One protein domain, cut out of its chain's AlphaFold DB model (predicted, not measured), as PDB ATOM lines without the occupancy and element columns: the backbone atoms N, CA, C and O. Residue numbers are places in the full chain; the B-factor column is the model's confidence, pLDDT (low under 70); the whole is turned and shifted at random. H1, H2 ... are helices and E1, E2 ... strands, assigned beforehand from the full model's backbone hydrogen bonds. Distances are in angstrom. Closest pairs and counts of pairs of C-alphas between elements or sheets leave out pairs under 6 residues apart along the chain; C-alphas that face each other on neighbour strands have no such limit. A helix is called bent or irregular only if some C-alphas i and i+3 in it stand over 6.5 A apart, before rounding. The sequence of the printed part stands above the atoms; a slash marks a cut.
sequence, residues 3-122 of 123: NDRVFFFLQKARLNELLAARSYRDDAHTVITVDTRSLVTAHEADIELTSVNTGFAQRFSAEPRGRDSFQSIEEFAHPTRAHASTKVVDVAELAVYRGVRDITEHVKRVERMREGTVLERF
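AT A GLANCE: This is residues 3 to 122 of the 123 residues of an uncharacterized protein of Cryobacterium sp. RHLS22-1 (UniProt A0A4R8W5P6). Two small three-stranded sheets, E1 E4 E3 and E2 E5 E6, stand apart from each other, and the chain crosses between them through E1 to H1, through H2, which leads from E2 to E3, and through H3, which leads from E4 to E5. A long link, residues 51 to 92, loops out from the first sheet; its residues 71 to 72 come back to pair with E3, and its residues 82 to 87 stick out. The printed part has 120 residues with three named helices and six named strands in the order E1 H1 E2 H2 E3 E4 H3 E5 E6, and both sheets are antiparallel. The class is mixed, helices and strands, though the named elements hold just 55 of the 120 residues, under half. The whole is compact, with a radius of gyration of the C-alphas of 15.4 A, and spans 39 by 36 by 34 A.

HOW THE PARTS SIT: Begin at E1, residues 5 to 8, an edge strand antiparallel to the inner strand E4, residues 93 to 97, at 149 degrees. Look there for N 8 and O 94, 2.9 A apart, within hydrogen-bond range. On the other side of E4 is E3, residues 47 to 50, antiparallel at 144 degrees, with N 48 and O 95 within hydrogen-bond range at 2.8 A. E3 and E4 form a hairpin, although a long link of 42 residues joins them. Next find H1, residues 12 to 19, which only grazes the sheet of E2, residues 29 to 34, E5, residues 107 to 114, and E6, residues 117 to 121; the closest C-alphas of H1 and E5 are those of Leu 19 and Arg 114, 6.2 A apart. In this strongly twisted sheet the inner strand E5 is antiparallel to E2 at 156 degrees, with N 31 and O 111 at 2.8 A, and to E6 at 131 degrees, with N 114 and O 117 at 2.9 A, both pairs within hydrogen-bond range; E5 and E6 form a hairpin. H2, residues 36 to 46, only grazes the sheet E1 E4 E3, and its closest C-alphas to E4 are those of Asp 46 and Tyr 97, 5.2 A apart. H2 only just touches H3, residues 103 to 106, with 3 pairs of C-alphas within 8 A, the closest those of Ser 38 and His 106 at 5.8 A. H3 only grazes the sheet E2 E5 E6. Every O i to N i+4 pair is within hydrogen-bond range in H1, and 5 of 7 are in H2; H3 is too short for such a pair, but its one O i to N i+3 pair is within range.

IN THESE COORDINATES: Find C-alpha 5 at (120.126, 81.035, 14.751), where E1 begins. E2 runs 15.7 A from His 29 to Val 34, and H2 begins at C-alpha 36, at (130.037, 72.354, 4.531), and runs 14.1 A to Asp 46. H2 is irregular: C-alphas 42 and 45 are 8.4 A apart. E4 measures 12.3 A, and E5, the longest strand, runs 19.8 A from Val 107 to Arg 114. E6 runs 11.4 A from Thr 117 and ends at C-alpha 121, at (142.128, 66.748, 18.837).

THE WHOLE: The two C-alphas farthest apart are those of Ala 62 and Phe 122, 41.1 A. The printed part has no cut; the link from E3 to E4 is long, and the one from H1 to E2, 9 residues, is short. The mean pLDDT of the printed part is 87.1, and look for low confidence, under 70, in residues 57 to 64 and 79 to 89.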
ATOM      1  N   ASN A   3     119.161  84.776  18.671       89.75
ATOM      2  CA  ASN A   3     119.092  83.541  19.469       89.75
ATOM      3  C   ASN A   3     118.366  82.375  18.774       89.75
ATOM      4  O   ASN A   3     118.455  81.246  19.238       89.75
ATOM      5  N   ASP A   4     117.650  82.645  17.680       91.56
ATOM      6  CA  ASP A   4     116.963  81.616  16.896       91.56
ATOM      7  C   ASP A   4     117.874  81.026  15.810       91.56
ATOM      8  O   ASP A   4     117.394  80.294  14.950       91.56
ATOM      9  N   ARG A   5     119.160  81.396  15.789       94.00
ATOM     10  CA  ARG A   5     120.126  81.035  14.751       94.00
ATOM     11  C   ARG A   5     121.398  80.467  15.357       94.00
ATOM     12  O   ARG A   5     121.853  80.905  16.413       94.00
ATOM     13  N   VAL A   6     122.003  79.532  14.636       95.38
ATOM     14  CA  VAL A   6     123.375  79.076  14.882       95.38
ATOM     15  C   VAL A   6     124.269  79.669  13.804       95.38
ATOM     16  O   VAL A   6     123.983  79.501  12.624       95.38
ATOM     17  N   PHE A   7     125.337  80.354  14.211       94.81
ATOM     18  CA  PHE A   7     126.243  81.068  13.312       94.81
ATOM     19  C   PHE A   7     127.542  80.297  13.114       94.81
ATOM     20  O   PHE A   7     128.114  79.765  14.068       94.81
ATOM     21  N   PHE A   8     128.039  80.298  11.882       94.88
ATOM     22  CA  PHE A   8     129.261  79.608  11.499       94.88
ATOM     23  C   PHE A   8     130.323  80.584  11.001       94.88
ATOM     24  O   PHE A   8     130.059  81.485  10.203       94.88
ATOM     25  N   PHE A   9     131.567  80.342  11.419       91.25
ATOM     26  CA  PHE A   9     132.731  80.964  10.801       91.25
ATOM     27  C   PHE A   9     133.014  80.297   9.455       91.25
ATOM     28  O   PHE A   9     133.379  79.124   9.402       91.25
ATOM     29  N   LEU A  10     132.909  81.061   8.369       89.69
ATOM     30  CA  LEU A  10     133.206  80.570   7.017       89.69
ATOM     31  C   LEU A  10     134.692  80.642   6.658       89.69
ATOM     32  O   LEU A  10     135.169  79.947   5.764       89.69
ATOM     33  N   GLN A  11     135.441  81.490   7.362       85.31
ATOM     34  CA  GLN A  11     136.859  81.712   7.129       85.31
ATOM     35  C   GLN A  11     137.643  81.460   8.412       85.31
ATOM     36  O   GLN A  11     137.392  82.086   9.442       85.31
ATOM     37  N   LYS A  12     138.667  80.602   8.333       87.81
ATOM     38  CA  LYS A  12     139.552  80.304   9.471       87.81
ATOM     39  C   LYS A  12     140.210  81.564  10.053       87.81
ATOM     40  O   LYS A  12     140.409  81.640  11.258       87.81
ATOM     41  N   ALA A  13     140.509  82.559   9.216       87.94
ATOM     42  CA  ALA A  13     141.059  83.837   9.667       87.94
ATOM     43  C   ALA A  13     140.134  84.545  10.674       87.94
ATOM     44  O   ALA A  13     140.608  84.996  11.709       87.94
ATOM     45  N   ARG A  14     138.816  84.548  10.434       86.69
ATOM     46  CA  ARG A  14     137.816  85.161  11.326       86.69
ATOM     47  C   ARG A  14     137.686  84.427  12.656       86.69
ATOM     48  O   ARG A  14     137.595  85.060  13.702       86.69
ATOM     49  N   LEU A  15     137.733  83.095  12.623       92.19
ATOM     50  CA  LEU A  15     137.815  82.294  13.844       92.19
ATOM     51  C   LEU A  15     139.071  82.668  14.645       92.19
ATOM     52  O   LEU A  15     138.989  82.895  15.846       92.19
ATOM     53  N   ASN A  16     140.225  82.766  13.985       93.00
ATOM     54  CA  ASN A  16     141.471  83.130  14.653       93.00
ATOM     55  C   ASN A  16     141.433  84.556  15.229       93.00
ATOM     56  O   ASN A  16     141.938  84.759  16.328       93.00
ATOM     57  N   GLU A  17     140.812  85.520  14.538       91.12
ATOM     58  CA  GLU A  17     140.567  86.873  15.067       91.12
ATOM     59  C   GLU A  17     139.769  86.823  16.376       91.12
ATOM     60  O   GLU A  17     140.148  87.483  17.344       91.12
ATOM     61  N   LEU A  18     138.706  86.008  16.440       91.62
ATOM     62  CA  LEU A  18     137.942  85.806  17.675       91.62
ATOM     63  C   LEU A  18     138.816  85.179  18.770       91.62
ATOM     64  O   LEU A  18     138.870  85.705  19.878       91.62
ATOM     65  N   LEU A  19     139.510  84.080  18.461       95.44
ATOM     66  CA  LEU A  19     140.336  83.347  19.428       95.44
ATOM     67  C   LEU A  19     141.528  84.161  19.947       95.44
ATOM     68  O   LEU A  19     142.047  83.843  21.007       95.44
ATOM     69  N   ALA A  20     141.983  85.176  19.210       94.50
ATOM     70  CA  ALA A  20     143.051  86.084  19.624       94.50
ATOM     71  C   ALA A  20     142.523  87.382  20.265       94.50
ATOM     72  O   ALA A  20     143.308  88.217  20.726       94.50
ATOM     73  N   ALA A  21     141.203  87.596  20.293       92.56
ATOM     74  CA  ALA A  21     140.631  88.817  20.838       92.56
ATOM     75  C   ALA A  21     140.934  88.944  22.335       92.56
ATOM     76  O   ALA A  21     141.013  87.957  23.067       92.56
ATOM     77  N   ARG A  22     141.048  90.187  22.820       93.12
ATOM     78  CA  ARG A  22     141.479  90.471  24.198       93.12
ATOM     79  C   ARG A  22     140.687  89.696  25.263       93.12
ATOM     80  O   ARG A  22     141.268  89.315  26.273       93.12
ATOM     81  N   SER A  23     139.396  89.491  25.034       92.19
ATOM     82  CA  SER A  23     138.497  88.811  25.968       92.19
ATOM     83  C   SER A  23     138.589  87.285  25.947       92.19
ATOM     84  O   SER A  23     138.021  86.667  26.834       92.19
ATOM     85  N   TYR A  24     139.250  86.692  24.948       93.31
ATOM     86  CA  TYR A  24     139.233  85.245  24.692       93.31
ATOM     87  C   TYR A  24     140.625  84.623  24.574       93.31
ATOM     88  O   TYR A  24     140.770  83.416  24.709       93.31
ATOM     89  N   ARG A  25     141.666  85.428  24.332       93.38
ATOM     90  CA  ARG A  25     143.011  84.933  23.999       93.38
ATOM     91  C   ARG A  25     143.625  84.008  25.060       93.38
ATOM     92  O   ARG A  25     144.364  83.085  24.740       93.38
ATOM     93  N   ASP A  26     143.270  84.218  26.323       94.44
ATOM     94  CA  ASP A  26     143.801  83.434  27.438       94.44
ATOM     95  C   ASP A  26     143.003  82.124  27.671       94.44
ATOM     96  O   ASP A  26     143.465  81.236  28.393       94.44
ATOM     97  N   ASP A  27     141.857  81.954  26.998       96.56
ATOM     98  CA  ASP A  27     140.951  80.815  27.142       96.56
ATOM     99  C   ASP A  27     141.138  79.761  26.040       96.56
ATOM    100  O   ASP A  27     141.450  80.036  24.881       96.56
ATOM    101  N   ALA A  28     140.916  78.497  26.402       96.56
ATOM    102  CA  ALA A  28     140.863  77.408  25.436       96.56
ATOM    103  C   ALA A  28     139.413  77.144  25.007       96.56
ATOM    104  O   ALA A  28     138.571  76.814  25.841       96.56
ATOM    105  N   HIS A  29     139.152  77.201  23.705       97.25
ATOM    106  CA  HIS A  29     137.837  77.010  23.105       97.25
ATOM    107  C   HIS A  29     137.715  75.643  22.440       97.25
ATOM    108  O   HIS A  29     138.668  75.144  21.841       97.25
ATOM    109  N   THR A  30     136.522  75.056  22.501       97.38
ATOM    110  CA  THR A  30     136.184  73.892  21.676       97.38
ATOM    111  C   THR A  30     135.734  74.384  20.307       97.38
ATOM    112  O   THR A  30     134.749  75.110  20.198       97.38
ATOM    113  N   VAL A  31     136.465  73.996  19.268       97.31
ATOM    114  CA  VAL A  31     136.183  74.325  17.874       97.31
ATOM    115  C   VAL A  31     135.678  73.072  17.175       97.31
ATOM    116  O   VAL A  31     136.404  72.089  17.027       97.31
ATOM    117  N   ILE A  32     134.428  73.128  16.722       97.44
ATOM    118  CA  ILE A  32     133.797  72.080  15.921       97.44
ATOM    119  C   ILE A  32     133.879  72.511  14.459       97.44
ATOM    120  O   ILE A  32     133.277  73.505  14.058       97.44
ATOM    121  N   THR A  33     134.650  71.778  13.662       97.25
ATOM    122  CA  THR A  33     134.695  71.976  12.210       97.25
ATOM    123  C   THR A  33     133.723  71.013  11.554       97.25
ATOM    124  O   THR A  33     133.804  69.807  11.785       97.25
ATOM    125  N   VAL A  34     132.840  71.536  10.707       97.38
ATOM    126  CA  VAL A  34     131.816  70.754  10.006       97.38
ATOM    127  C   VAL A  34     132.111  70.620   8.513       97.38
ATOM    128  O   VAL A  34     132.802  71.449   7.917       97.38
ATOM    129  N   ASP A  35     131.600  69.559   7.893       97.19
ATOM    130  CA  ASP A  35     131.554  69.412   6.448       97.19
ATOM    131  C   ASP A  35     130.493  70.343   5.863       97.19
ATOM    132  O   ASP A  35     129.295  70.127   6.028       97.19
ATOM    133  N   THR A  36     130.939  71.375   5.147       95.00
ATOM    134  CA  THR A  36     130.037  72.354   4.531       95.00
ATOM    135  C   THR A  36     129.059  71.710   3.556       95.00
ATOM    136  O   THR A  36     127.904  72.110   3.520       95.00
ATOM    137  N   ARG A  37     129.486  70.706   2.777       97.25
ATOM    138  CA  ARG A  37     128.604  70.042   1.807       97.25
ATOM    139  C   ARG A  37     127.462  69.321   2.521       97.25
ATOM    140  O   ARG A  37     126.316  69.519   2.142       97.25
ATOM    141  N   SER A  38     127.775  68.519   3.533       98.12
ATOM    142  CA  SER A  38     126.810  67.787   4.356       98.12
ATOM    143  C   SER A  38     125.838  68.744   5.048       98.12
ATOM    144  O   SER A  38     124.631  68.587   4.895       98.12
ATOM    145  N   LEU A  39     126.354  69.798   5.697       97.88
ATOM    146  CA  LEU A  39     125.527  70.801   6.373       97.88
ATOM    147  C   LEU A  39     124.571  71.509   5.400       97.88
ATOM    148  O   LEU A  39     123.382  71.609   5.680       97.88
ATOM    149  N   VAL A  40     125.075  71.980   4.254       96.81
ATOM    150  CA  VAL A  40     124.244  72.666   3.251       96.81
ATOM    151  C   VAL A  40     123.206  71.715   2.671       96.81
ATOM    152  O   VAL A  40     122.047  72.083   2.584       96.81
ATOM    153  N   THR A  41     123.584  70.478   2.346       97.69
ATOM    154  CA  THR A  41     122.644  69.493   1.782       97.69
ATOM    155  C   THR A  41     121.474  69.208   2.729       97.69
ATOM    156  O   THR A  41     120.358  68.999   2.266       97.69
ATOM    157  N   ALA A  42     121.716  69.194   4.043       97.50
ATOM    158  CA  ALA A  42     120.685  68.921   5.041       97.50
ATOM    159  C   ALA A  42     119.837  70.154   5.408       97.50
ATOM    160  O   ALA A  42     118.649  70.003   5.683       97.50
ATOM    161  N   HIS A  43     120.420  71.361   5.392       97.69
ATOM    162  CA  HIS A  43     119.803  72.572   5.960       97.69
ATOM    163  C   HIS A  43     119.608  73.721   4.966       97.69
ATOM    164  O   HIS A  43     119.313  74.831   5.392       97.69
ATOM    165  N   GLU A  44     119.761  73.501   3.655       96.44
ATOM    166  CA  GLU A  44     119.704  74.554   2.621       96.44
ATOM    167  C   GLU A  44     118.520  75.516   2.786       96.44
ATOM    168  O   GLU A  44     118.705  76.730   2.760       96.44
ATOM    169  N   ALA A  45     117.322  74.974   3.025       96.62
ATOM    170  CA  ALA A  45     116.092  75.751   3.165       96.62
ATOM    171  C   ALA A  45     116.053  76.658   4.411       96.62
ATOM    172  O   ALA A  45     115.301  77.629   4.434       96.62
ATOM    173  N   ASP A  46     116.851  76.346   5.434       97.00
ATOM    174  CA  ASP A  46     116.937  77.092   6.693       97.00
ATOM    175  C   ASP A  46     118.233  77.919   6.796       97.00
ATOM    176  O   ASP A  46     118.438  78.631   7.787       97.00
ATOM    177  N   ILE A  47     119.121  77.839   5.798       97.25
ATOM    178  CA  ILE A  47     120.352  78.627   5.758       97.25
ATOM    179  C   ILE A  47     120.058  80.047   5.282       97.25
ATOM    180  O   ILE A  47     119.518  80.286   4.203       97.25
ATOM    181  N   GLU A  48     120.545  80.998   6.068       95.88
ATOM    182  CA  GLU A  48     120.567  82.411   5.744       95.88
ATOM    183  C   GLU A  48     122.009  82.935   5.751       95.88
ATOM    184  O   GLU A  48     122.833  82.580   6.600       95.88
ATOM    185  N   LEU A  49     122.315  83.811   4.804       93.88
ATOM    186  CA  LEU A  49     123.605  84.450   4.613       93.88
ATOM    187  C   LEU A  49     123.516  85.935   4.967       93.88
ATOM    188  O   LEU A  49     122.473  86.574   4.816       93.88
ATOM    189  N   THR A  50     124.637  86.487   5.422       89.19
ATOM    190  CA  THR A  50     124.794  87.916   5.712       89.19
ATOM    191  C   THR A  50     126.183  88.385   5.294       89.19
ATOM    192  O   THR A  50     127.186  87.687   5.482       89.19
ATOM    193  N   SER A  51     126.258  89.599   4.750       84.50
ATOM    194  CA  SER A  51     127.509  90.285   4.408       84.50
ATOM    195  C   SER A  51     128.162  90.969   5.615       84.50
ATOM    196  O   SER A  51     129.306  91.419   5.538       84.50
ATOM    197  N   VAL A  52     127.465  91.013   6.754       81.50
ATOM    198  CA  VAL A  52     127.892  91.720   7.966       81.50
ATOM    199  C   VAL A  52     127.965  90.768   9.154       81.50
ATOM    200  O   VAL A  52     127.215  89.796   9.228       81.50
ATOM    201  N   ASN A  53     128.834  91.065  10.125       83.94
ATOM    202  CA  ASN A  53     128.787  90.381  11.417       83.94
ATOM    203  C   ASN A  53     127.586  90.908  12.215       83.94
ATOM    204  O   ASN A  53     127.590  92.056  12.682       83.94
ATOM    205  N   THR A  54     126.534  90.103  12.332       84.31
ATOM    206  CA  THR A  54     125.265  90.546  12.925       84.31
ATOM    207  C   THR A  54     125.334  90.637  14.450       84.31
ATOM    208  O   THR A  54     124.605  91.433  15.046       84.31
ATOM    209  N   GLY A  55     126.268  89.915  15.079       77.81
ATOM    210  CA  GLY A  55     126.578  90.006  16.510       77.81
ATOM    211  C   GLY A  55     127.400  91.240  16.914       77.81
ATOM    212  O   GLY A  55     127.613  91.476  18.106       77.81
ATOM    213  N   PHE A  56     127.867  92.047  15.956       78.62
ATOM    214  CA  PHE A  56     128.743  93.184  16.225       78.62
ATOM    215  C   PHE A  56     127.978  94.398  16.768       78.62
ATOM    216  O   PHE A  56     127.522  95.268  16.026       78.62
ATOM    217  N   ALA A  57     127.873  94.492  18.092       64.38
ATOM    218  CA  ALA A  57     127.103  95.519  18.796       64.38
ATOM    219  C   ALA A  57     127.833  96.876  18.978       64.38
ATOM    220  O   ALA A  57     127.719  97.509  20.031       64.38
ATOM    221  N   GLN A  58     128.608  97.351  17.994       69.81
ATOM    222  CA  GLN A  58     129.208  98.691  18.086       69.81
ATOM    223  C   GLN A  58     128.174  99.797  17.837       69.81
ATOM    224  O   GLN A  58     127.470  99.787  16.829       69.81
ATOM    225  N   ARG A  59     128.147 100.805  18.726       55.56
ATOM    226  CA  ARG A  59     127.202 101.945  18.703       55.56
ATOM    227  C   ARG A  59     127.185 102.762  17.401       55.56
ATOM    228  O   ARG A  59     126.214 103.471  17.180       55.56
ATOM    229  N   PHE A  60     128.229 102.681  16.574       61.62
ATOM    230  CA  PHE A  60     128.393 103.486  15.355       61.62
ATOM    231  C   PHE A  60     128.505 102.654  14.075       61.62
ATOM    232  O   PHE A  60     129.067 103.124  13.088       61.62
ATOM    233  N   SER A  61     128.026 101.408  14.056       63.91
ATOM    234  CA  SER A  61     128.010 100.675  12.789       63.91
ATOM    235  C   SER A  61     127.066 101.359  11.797       63.91
ATOM    236  O   SER A  61     125.898 101.580  12.116       63.91
ATOM    237  N   ALA A  62     127.563 101.652  10.599       61.97
ATOM    238  CA  ALA A  62     126.802 102.339   9.558       61.97
ATOM    239  C   ALA A  62     125.691 101.475   8.933       61.97
ATOM    240  O   ALA A  62     124.773 102.011   8.320       61.97
ATOM    241  N   GLU A  63     125.763 100.150   9.078       69.06
ATOM    242  CA  GLU A  63     124.847  99.222   8.414       69.06
ATOM    243  C   GLU A  63     123.599  98.943   9.266       69.06
ATOM    244  O   GLU A  63     123.726  98.530  10.428       69.06
ATOM    245  N   PRO A  64     122.388  99.138   8.709       69.50
ATOM    246  CA  PRO A  64     121.151  98.714   9.348       69.50
ATOM    247  C   PRO A  64     121.185  97.211   9.635       69.50
ATOM    248  O   PRO A  64     121.466  96.407   8.748       69.50
ATOM    249  N   ARG A  65     120.875  96.824  10.876       77.06
ATOM    250  CA  ARG A  65     120.727  95.418  11.265       77.06
ATOM    251  C   ARG A  65     119.273  95.111  11.563       77.06
ATOM    252  O   ARG A  65     118.618  95.843  12.301       77.06
ATOM    253  N   GLY A  66     118.794  93.998  11.033       79.75
ATOM    254  CA  GLY A  66     117.426  93.553  11.227       79.75
ATOM    255  C   GLY A  66     117.208  92.184  10.614       79.75
ATOM    256  O   GLY A  66     118.156  91.488  10.258       79.75
ATOM    257  N   ARG A  67     115.941  91.799  10.483       81.88
ATOM    258  CA  ARG A  67     115.572  90.551   9.812       81.88
ATOM    259  C   ARG A  67     116.061  90.531   8.363       81.88
ATOM    260  O   ARG A  67     116.539  89.505   7.910       81.88
ATOM    261  N   ASP A  68     116.021  91.683   7.706       84.81
ATOM    262  CA  ASP A  68     116.376  91.843   6.294       84.81
ATOM    263  C   ASP A  68     117.889  91.735   6.032       84.81
ATOM    264  O   ASP A  68     118.319  91.696   4.885       84.81
ATOM    265  N   SER A  69     118.716  91.671   7.086       87.50
ATOM    266  CA  SER A  69     120.151  91.376   6.967       87.50
ATOM    267  C   SER A  69     120.429  89.904   6.643       87.50
ATOM    268  O   SER A  69     121.559  89.565   6.304       87.50
ATOM    269  N   PHE A  70     119.426  89.037   6.791       91.38
ATOM    270  CA  PHE A  70     119.504  87.605   6.539       91.38
ATOM    271  C   PHE A  70     118.796  87.292   5.223       91.38
ATOM    272  O   PHE A  70     117.596  87.524   5.098       91.38
ATOM    273  N   GLN A  71     119.536  86.769   4.252       93.44
ATOM    274  CA  GLN A  71     119.002  86.401   2.939       93.44
ATOM    275  C   GLN A  71     119.190  84.905   2.709       93.44
ATOM    276  O   GLN A  71     120.176  84.339   3.173       93.44
ATOM    277  N   SER A  72     118.280  84.257   1.984       94.94
ATOM    278  CA  SER A  72     118.484  82.866   1.561       94.94
ATOM    279  C   SER A  72     119.734  82.727   0.674       94.94
ATOM    280  O   SER A  72     120.236  83.713   0.131       94.94
ATOM    281  N   ILE A  73     120.242  81.501   0.491       92.75
ATOM    282  CA  ILE A  73     121.387  81.244  -0.408       92.75
ATOM    283  C   ILE A  73     121.105  81.744  -1.837       92.75
ATOM    284  O   ILE A  73     122.012  82.277  -2.482       92.75
ATOM    285  N   GLU A  74     119.864  81.579  -2.310       92.31
ATOM    286  CA  GLU A  74     119.412  81.979  -3.647       92.31
ATOM    287  C   GLU A  74     119.338  83.504  -3.807       92.31
ATOM    288  O   GLU A  74     119.776  84.043  -4.821       92.31
ATOM    289  N   GLU A  75     118.810  84.207  -2.804       92.31
ATOM    290  CA  GLU A  75     118.594  85.659  -2.865       92.31
ATOM    291  C   GLU A  75     119.832  86.475  -2.482       92.31
ATOM    292  O   GLU A  75     119.880  87.684  -2.733       92.31
ATOM    293  N   PHE A  76     120.822  85.851  -1.843       89.88
ATOM    294  CA  PHE A  76     122.026  86.545  -1.415       89.88
ATOM    295  C   PHE A  76     122.796  87.088  -2.623       89.88
ATOM    296  O   PHE A  76     123.117  86.372  -3.573       89.88
ATOM    297  N   ALA A  77     123.129  88.377  -2.578       84.25
ATOM    298  CA  ALA A  77     123.867  89.038  -3.644       84.25
ATOM    299  C   ALA A  77     125.360  88.675  -3.575       84.25
ATOM    300  O   ALA A  77     126.174  89.443  -3.062       84.25
ATOM    301  N   HIS A  78     125.715  87.506  -4.113       78.19
ATOM    302  CA  HIS A  78     127.106  87.062  -4.218       78.19
ATOM    303  C   HIS A  78     127.895  88.078  -5.069       78.19
ATOM    304  O   HIS A  78     127.589  88.254  -6.255       78.19
ATOM    305  N   PRO A  79     128.900  88.779  -4.514       68.62
ATOM    306  CA  PRO A  79     129.719  89.700  -5.271       68.62
ATOM    307  C   PRO A  79     130.426  88.936  -6.388       68.62
ATOM    308  O   PRO A  79     130.984  87.856  -6.185       68.62
ATOM    309  N   THR A  80     130.444  89.523  -7.583       63.44
ATOM    310  CA  THR A  80     131.147  88.947  -8.728       63.44
ATOM    311  C   THR A  80     132.613  88.734  -8.360       63.44
ATOM    312  O   THR A  80     133.374  89.691  -8.194       63.44
ATOM    313  N   ARG A  81     133.027  87.469  -8.226       56.50
ATOM    314  CA  ARG A  81     134.414  87.095  -7.926       56.50
ATOM    315  C   ARG A  81     135.259  87.354  -9.169       56.50
ATOM    316  O   ARG A  81     135.519  86.449  -9.952       56.50
ATOM    317  N   ALA A  82     135.656  88.608  -9.377       48.94
ATOM    318  CA  ALA A  82     136.460  88.984 -10.532       48.94
ATOM    319  C   ALA A  82     137.834  88.294 -10.490       48.94
ATOM    320  O   ALA A  82     138.301  87.843 -11.530       48.94
ATOM    321  N   HIS A  83     138.440  88.132  -9.303       44.12
ATOM    322  CA  HIS A  83     139.704  87.420  -9.078       44.12
ATOM    323  C   HIS A  83     139.743  86.722  -7.708       44.12
ATOM    324  O   HIS A  83     139.136  87.175  -6.741       44.12
ATOM    325  N   ALA A  84     140.541  85.655  -7.596       46.66
ATOM    326  CA  ALA A  84     140.761  84.912  -6.349       46.66
ATOM    327  C   ALA A  84     141.385  85.751  -5.206       46.66
ATOM    328  O   ALA A  84     141.406  85.302  -4.062       46.66
ATOM    329  N   SER A  85     141.895  86.955  -5.500       46.62
ATOM    330  CA  SER A  85     142.575  87.846  -4.549       46.62
ATOM    331  C   SER A  85     141.719  89.000  -4.019       46.62
ATOM    332  O   SER A  85     142.214  89.801  -3.221       46.62
ATOM    333  N   THR A  86     140.460  89.139  -4.447       47.78
ATOM    334  CA  THR A  86     139.635  90.264  -3.997       47.78
ATOM    335  C   THR A  86     139.320  90.090  -2.508       47.78
ATOM    336  O   THR A  86     138.586  89.188  -2.120       47.78
ATOM    337  N   LYS A  87     139.887  90.966  -1.665       52.22
ATOM    338  CA  LYS A  87     139.761  91.012  -0.189       52.22
ATOM    339  C   LYS A  87     138.330  91.221   0.340       52.22
ATOM    340  O   LYS A  87     138.152  91.473   1.529       52.22
ATOM    341  N   VAL A  88     137.322  91.182  -0.524       55.12
ATOM    342  CA  VAL A  88     135.930  91.353  -0.124       55.12
ATOM    343  C   VAL A  88     135.483  90.037   0.497       55.12
ATOM    344  O   VAL A  88     135.495  88.993  -0.155       55.12
ATOM    345  N   VAL A  89     135.156  90.079   1.786       60.12
ATOM    346  CA  VAL A  89     134.466  88.973   2.447       60.12
ATOM    347  C   VAL A  89     133.089  88.889   1.799       60.12
ATOM    348  O   VAL A  89     132.257  89.760   2.015       60.12
ATOM    349  N   ASP A  90     132.924  87.886   0.942       74.19
ATOM    350  CA  ASP A  90     131.711  87.598   0.171       74.19
ATOM    351  C   ASP A  90     130.517  87.364   1.111       74.19
ATOM    352  O   ASP A  90     129.564  88.136   1.146       74.19
ATOM    353  N   VAL A  91     130.675  86.382   1.998       85.25
ATOM    354  CA  VAL A  91     129.728  86.059   3.060       85.25
ATOM    355  C   VAL A  91     130.449  86.195   4.396       85.25
ATOM    356  O   VAL A  91     131.465  85.534   4.634       85.25
ATOM    357  N   ALA A  92     129.945  87.061   5.273       83.69
ATOM    358  CA  ALA A  92     130.513  87.246   6.604       83.69
ATOM    359  C   ALA A  92     130.069  86.143   7.566       83.69
ATOM    360  O   ALA A  92     130.898  85.638   8.326       83.69
ATOM    361  N   GLU A  93     128.791  85.757   7.519       89.62
ATOM    362  CA  GLU A  93     128.238  84.694   8.357       89.62
ATOM    363  C   GLU A  93     127.280  83.819   7.546       89.62
ATOM    364  O   GLU A  93     126.508  84.308   6.720       89.62
ATOM    365  N   LEU A  94     127.332  82.520   7.828       94.69
ATOM    366  CA  LEU A  94     126.275  81.571   7.504       94.69
ATOM    367  C   LEU A  94     125.535  81.280   8.803       94.69
ATOM    368  O   LEU A  94     126.159  80.891   9.795       94.69
ATOM    369  N   ALA A  95     124.227  81.483   8.796       95.88
ATOM    370  CA  ALA A  95     123.347  81.212   9.914       95.88
ATOM    371  C   ALA A  95     122.356  80.111   9.533       95.88
ATOM    372  O   ALA A  95     121.787  80.149   8.450       95.88
ATOM    373  N   VAL A  96     122.124  79.150  10.424       97.00
ATOM    374  CA  VAL A  96     121.020  78.190  10.273       97.00
ATOM    375  C   VAL A  96     119.888  78.617  11.195       97.00
ATOM    376  O   VAL A  96     120.059  78.640  12.422       97.00
ATOM    377  N   TYR A  97     118.747  78.985  10.616       95.38
ATOM    378  CA  TYR A  97     117.543  79.338  11.358       95.38
ATOM    379  C   TYR A  97     116.967  78.104  12.069       95.38
ATOM    380  O   TYR A  97     116.987  76.999  11.549       95.38
ATOM    381  N   ARG A  98     116.490  78.276  13.309       91.88
ATOM    382  CA  ARG A  98     116.019  77.214  14.230       91.88
ATOM    383  C   ARG A  98     117.081  76.188  14.663       91.88
ATOM    384  O   ARG A  98     116.755  75.293  15.450       91.88
ATOM    385  N   GLY A  99     118.337  76.390  14.267       93.38
ATOM    386  CA  GLY A  99     119.511  75.651  14.731       93.38
ATOM    387  C   GLY A  99     119.729  74.291  14.062       93.38
ATOM    388  O   GLY A  99     118.892  73.804  13.317       93.38
ATOM    389  N   VAL A 100     120.875  73.671  14.365       96.88
ATOM    390  CA  VAL A 100     121.350  72.420  13.742       96.88
ATOM    391  C   VAL A 100     121.284  71.288  14.769       96.88
ATOM    392  O   VAL A 100     122.163  71.163  15.622       96.88
ATOM    393  N   ARG A 101     120.202  70.502  14.758       95.50
ATOM    394  CA  ARG A 101     119.942  69.462  15.780       95.50
ATOM    395  C   ARG A 101     120.748  68.180  15.561       95.50
ATOM    396  O   ARG A 101     121.023  67.457  16.510       95.50
ATOM    397  N   ASP A 102     121.133  67.943  14.322       97.19
ATOM    398  CA  ASP A 102     121.902  66.831  13.759       97.19
ATOM    399  C   ASP A 102     123.388  67.186  13.577       97.19
ATOM    400  O   ASP A 102     124.105  66.542  12.816       97.19
ATOM    401  N   ILE A 103     123.898  68.191  14.306       96.56
ATOM    402  CA  ILE A 103     125.262  68.722  14.135       96.56
ATOM    403  C   ILE A 103     126.349  67.639  14.117       96.56
ATOM    404  O   ILE A 103     127.331  67.774  13.389       96.56
ATOM    405  N   THR A 104     126.167  66.555  14.879       96.75
ATOM    406  CA  THR A 104     127.101  65.425  14.964       96.75
ATOM    407  C   THR A 104     127.293  64.696  13.637       96.75
ATOM    408  O   THR A 104     128.378  64.176  13.401       96.75
ATOM    409  N   GLU A 105     126.288  64.688  12.758       97.75
ATOM    410  CA  GLU A 105     126.349  64.058  11.429       97.75
ATOM    411  C   GLU A 105     127.215  64.855  10.444       97.75
ATOM    412  O   GLU A 105     127.690  64.328   9.437       97.75
ATOM    413  N   HIS A 106     127.464  66.129  10.751       97.75
ATOM    414  CA  HIS A 106     128.242  67.028   9.909       97.75
ATOM    415  C   HIS A 106     129.659  67.266  10.441       97.75
ATOM    416  O   HIS A 106     130.435  67.955   9.783       97.75
ATOM    417  N   VAL A 107     130.038  66.747  11.614       98.00
ATOM    418  CA  VAL A 107     131.361  67.008  12.208       98.00
ATOM    419  C   VAL A 107     132.473  66.339  11.401       98.00
ATOM    420  O   VAL A 107     132.476  65.134  11.185       98.00
ATOM    421  N   LYS A 108     133.477  67.129  11.013       96.88
ATOM    422  CA  LYS A 108     134.747  66.645  10.449       96.88
ATOM    423  C   LYS A 108     135.847  66.514  11.481       96.88
ATOM    424  O   LYS A 108     136.744  65.698  11.307       96.88
ATOM    425  N   ARG A 109     135.852  67.417  12.462       96.69
ATOM    426  CA  ARG A 109     136.923  67.524  13.447       96.69
ATOM    427  C   ARG A 109     136.449  68.265  14.681       96.69
ATOM    428  O   ARG A 109     135.736  69.267  14.558       96.69
ATOM    429  N   VAL A 110     136.920  67.830  15.841       97.81
ATOM    430  CA  VAL A 110     136.745  68.561  17.102       97.81
ATOM    431  C   VAL A 110     138.113  68.843  17.703       97.81
ATOM    432  O   VAL A 110     138.899  67.932  17.961       97.81
ATOM    433  N   GLU A 111     138.402  70.124  17.916       98.00
ATOM    434  CA  GLU A 111     139.692  70.615  18.394       98.00
ATOM    435  C   GLU A 111     139.524  71.479  19.639       98.00
ATOM    436  O   GLU A 111     138.617  72.305  19.714       98.00
ATOM    437  N   ARG A 112     140.451  71.358  20.592       98.06
ATOM    438  CA  ARG A 112     140.651  72.385  21.615       98.06
ATOM    439  C   ARG A 112     141.674  73.385  21.097       98.06
ATOM    440  O   ARG A 112     142.794  72.988  20.782       98.06
ATOM    441  N   MET A 113     141.318  74.663  20.999       97.50
ATOM    442  CA  MET A 113     142.171  75.709  20.424       97.50
ATOM    443  C   MET A 113     142.352  76.902  21.364       97.50
ATOM    444  O   MET A 113     141.444  77.237  22.117       97.50
ATOM    445  N   ARG A 114     143.508  77.569  21.292       97.12
ATOM    446  CA  ARG A 114     143.805  78.841  21.976       97.12
ATOM    447  C   ARG A 114     144.660  79.716  21.070       97.12
ATOM    448  O   ARG A 114     145.627  79.210  20.509       97.12
ATOM    449  N   GLU A 115     144.284  80.981  20.884       93.38
ATOM    450  CA  GLU A 115     144.982  81.927  19.988       93.38
ATOM    451  C   GLU A 115     145.282  81.341  18.589       93.38
ATOM    452  O   GLU A 115     146.354  81.521  18.017       93.38
ATOM    453  N   GLY A 116     144.348  80.555  18.039       90.06
ATOM    454  CA  GLY A 116     144.510  79.880  16.743       90.06
ATOM    455  C   GLY A 116     145.436  78.650  16.741       90.06
ATOM    456  O   GLY A 116     145.549  77.977  15.713       90.06
ATOM    457  N   THR A 117     146.045  78.310  17.877       94.88
ATOM    458  CA  THR A 117     146.848  77.096  18.071       94.88
ATOM    459  C   THR A 117     145.968  75.936  18.520       94.88
ATOM    460  O   THR A 117     145.131  76.090  19.406       94.88
ATOM    461  N   VAL A 118     146.163  74.758  17.922       97.00
ATOM    462  CA  VAL A 118     145.489  73.520  18.337       97.00
ATOM    463  C   VAL A 118     146.240  72.913  19.517       97.00
ATOM    464  O   VAL A 118     147.426  72.616  19.407       97.00
ATOM    465  N   LEU A 119     145.541  72.732  20.632       97.50
ATOM    466  CA  LEU A 119     146.053  72.111  21.852       97.50
ATOM    467  C   LEU A 119     145.768  70.604  21.879       97.50
ATOM    468  O   LEU A 119     146.602  69.832  22.335       97.50
ATOM    469  N   GLU A 120     144.593  70.192  21.392       97.38
ATOM    470  CA  GLU A 120     144.123  68.803  21.433       97.38
ATOM    471  C   GLU A 120     143.153  68.519  20.275       97.38
ATOM    472  O   GLU A 120     142.450  69.426  19.818       97.38
ATOM    473  N   ARG A 121     143.104  67.261  19.814       96.19
ATOM    474  CA  ARG A 121     142.128  66.748  18.837       96.19
ATOM    475  C   ARG A 121     141.376  65.568  19.436       96.19
ATOM    476  O   ARG A 121     142.016  64.650  19.938       96.19
ATOM    477  N   PHE A 122     140.050  65.588  19.336       90.19
ATOM    478  CA  PHE A 122     139.184  64.541  19.892       90.19
ATOM    479  C   PHE A 122     138.624  63.595  18.824       90.19
ATOM    480  O   PHE A 122     138.382  62.427  19.117       90.19
TER     481      PHE A 122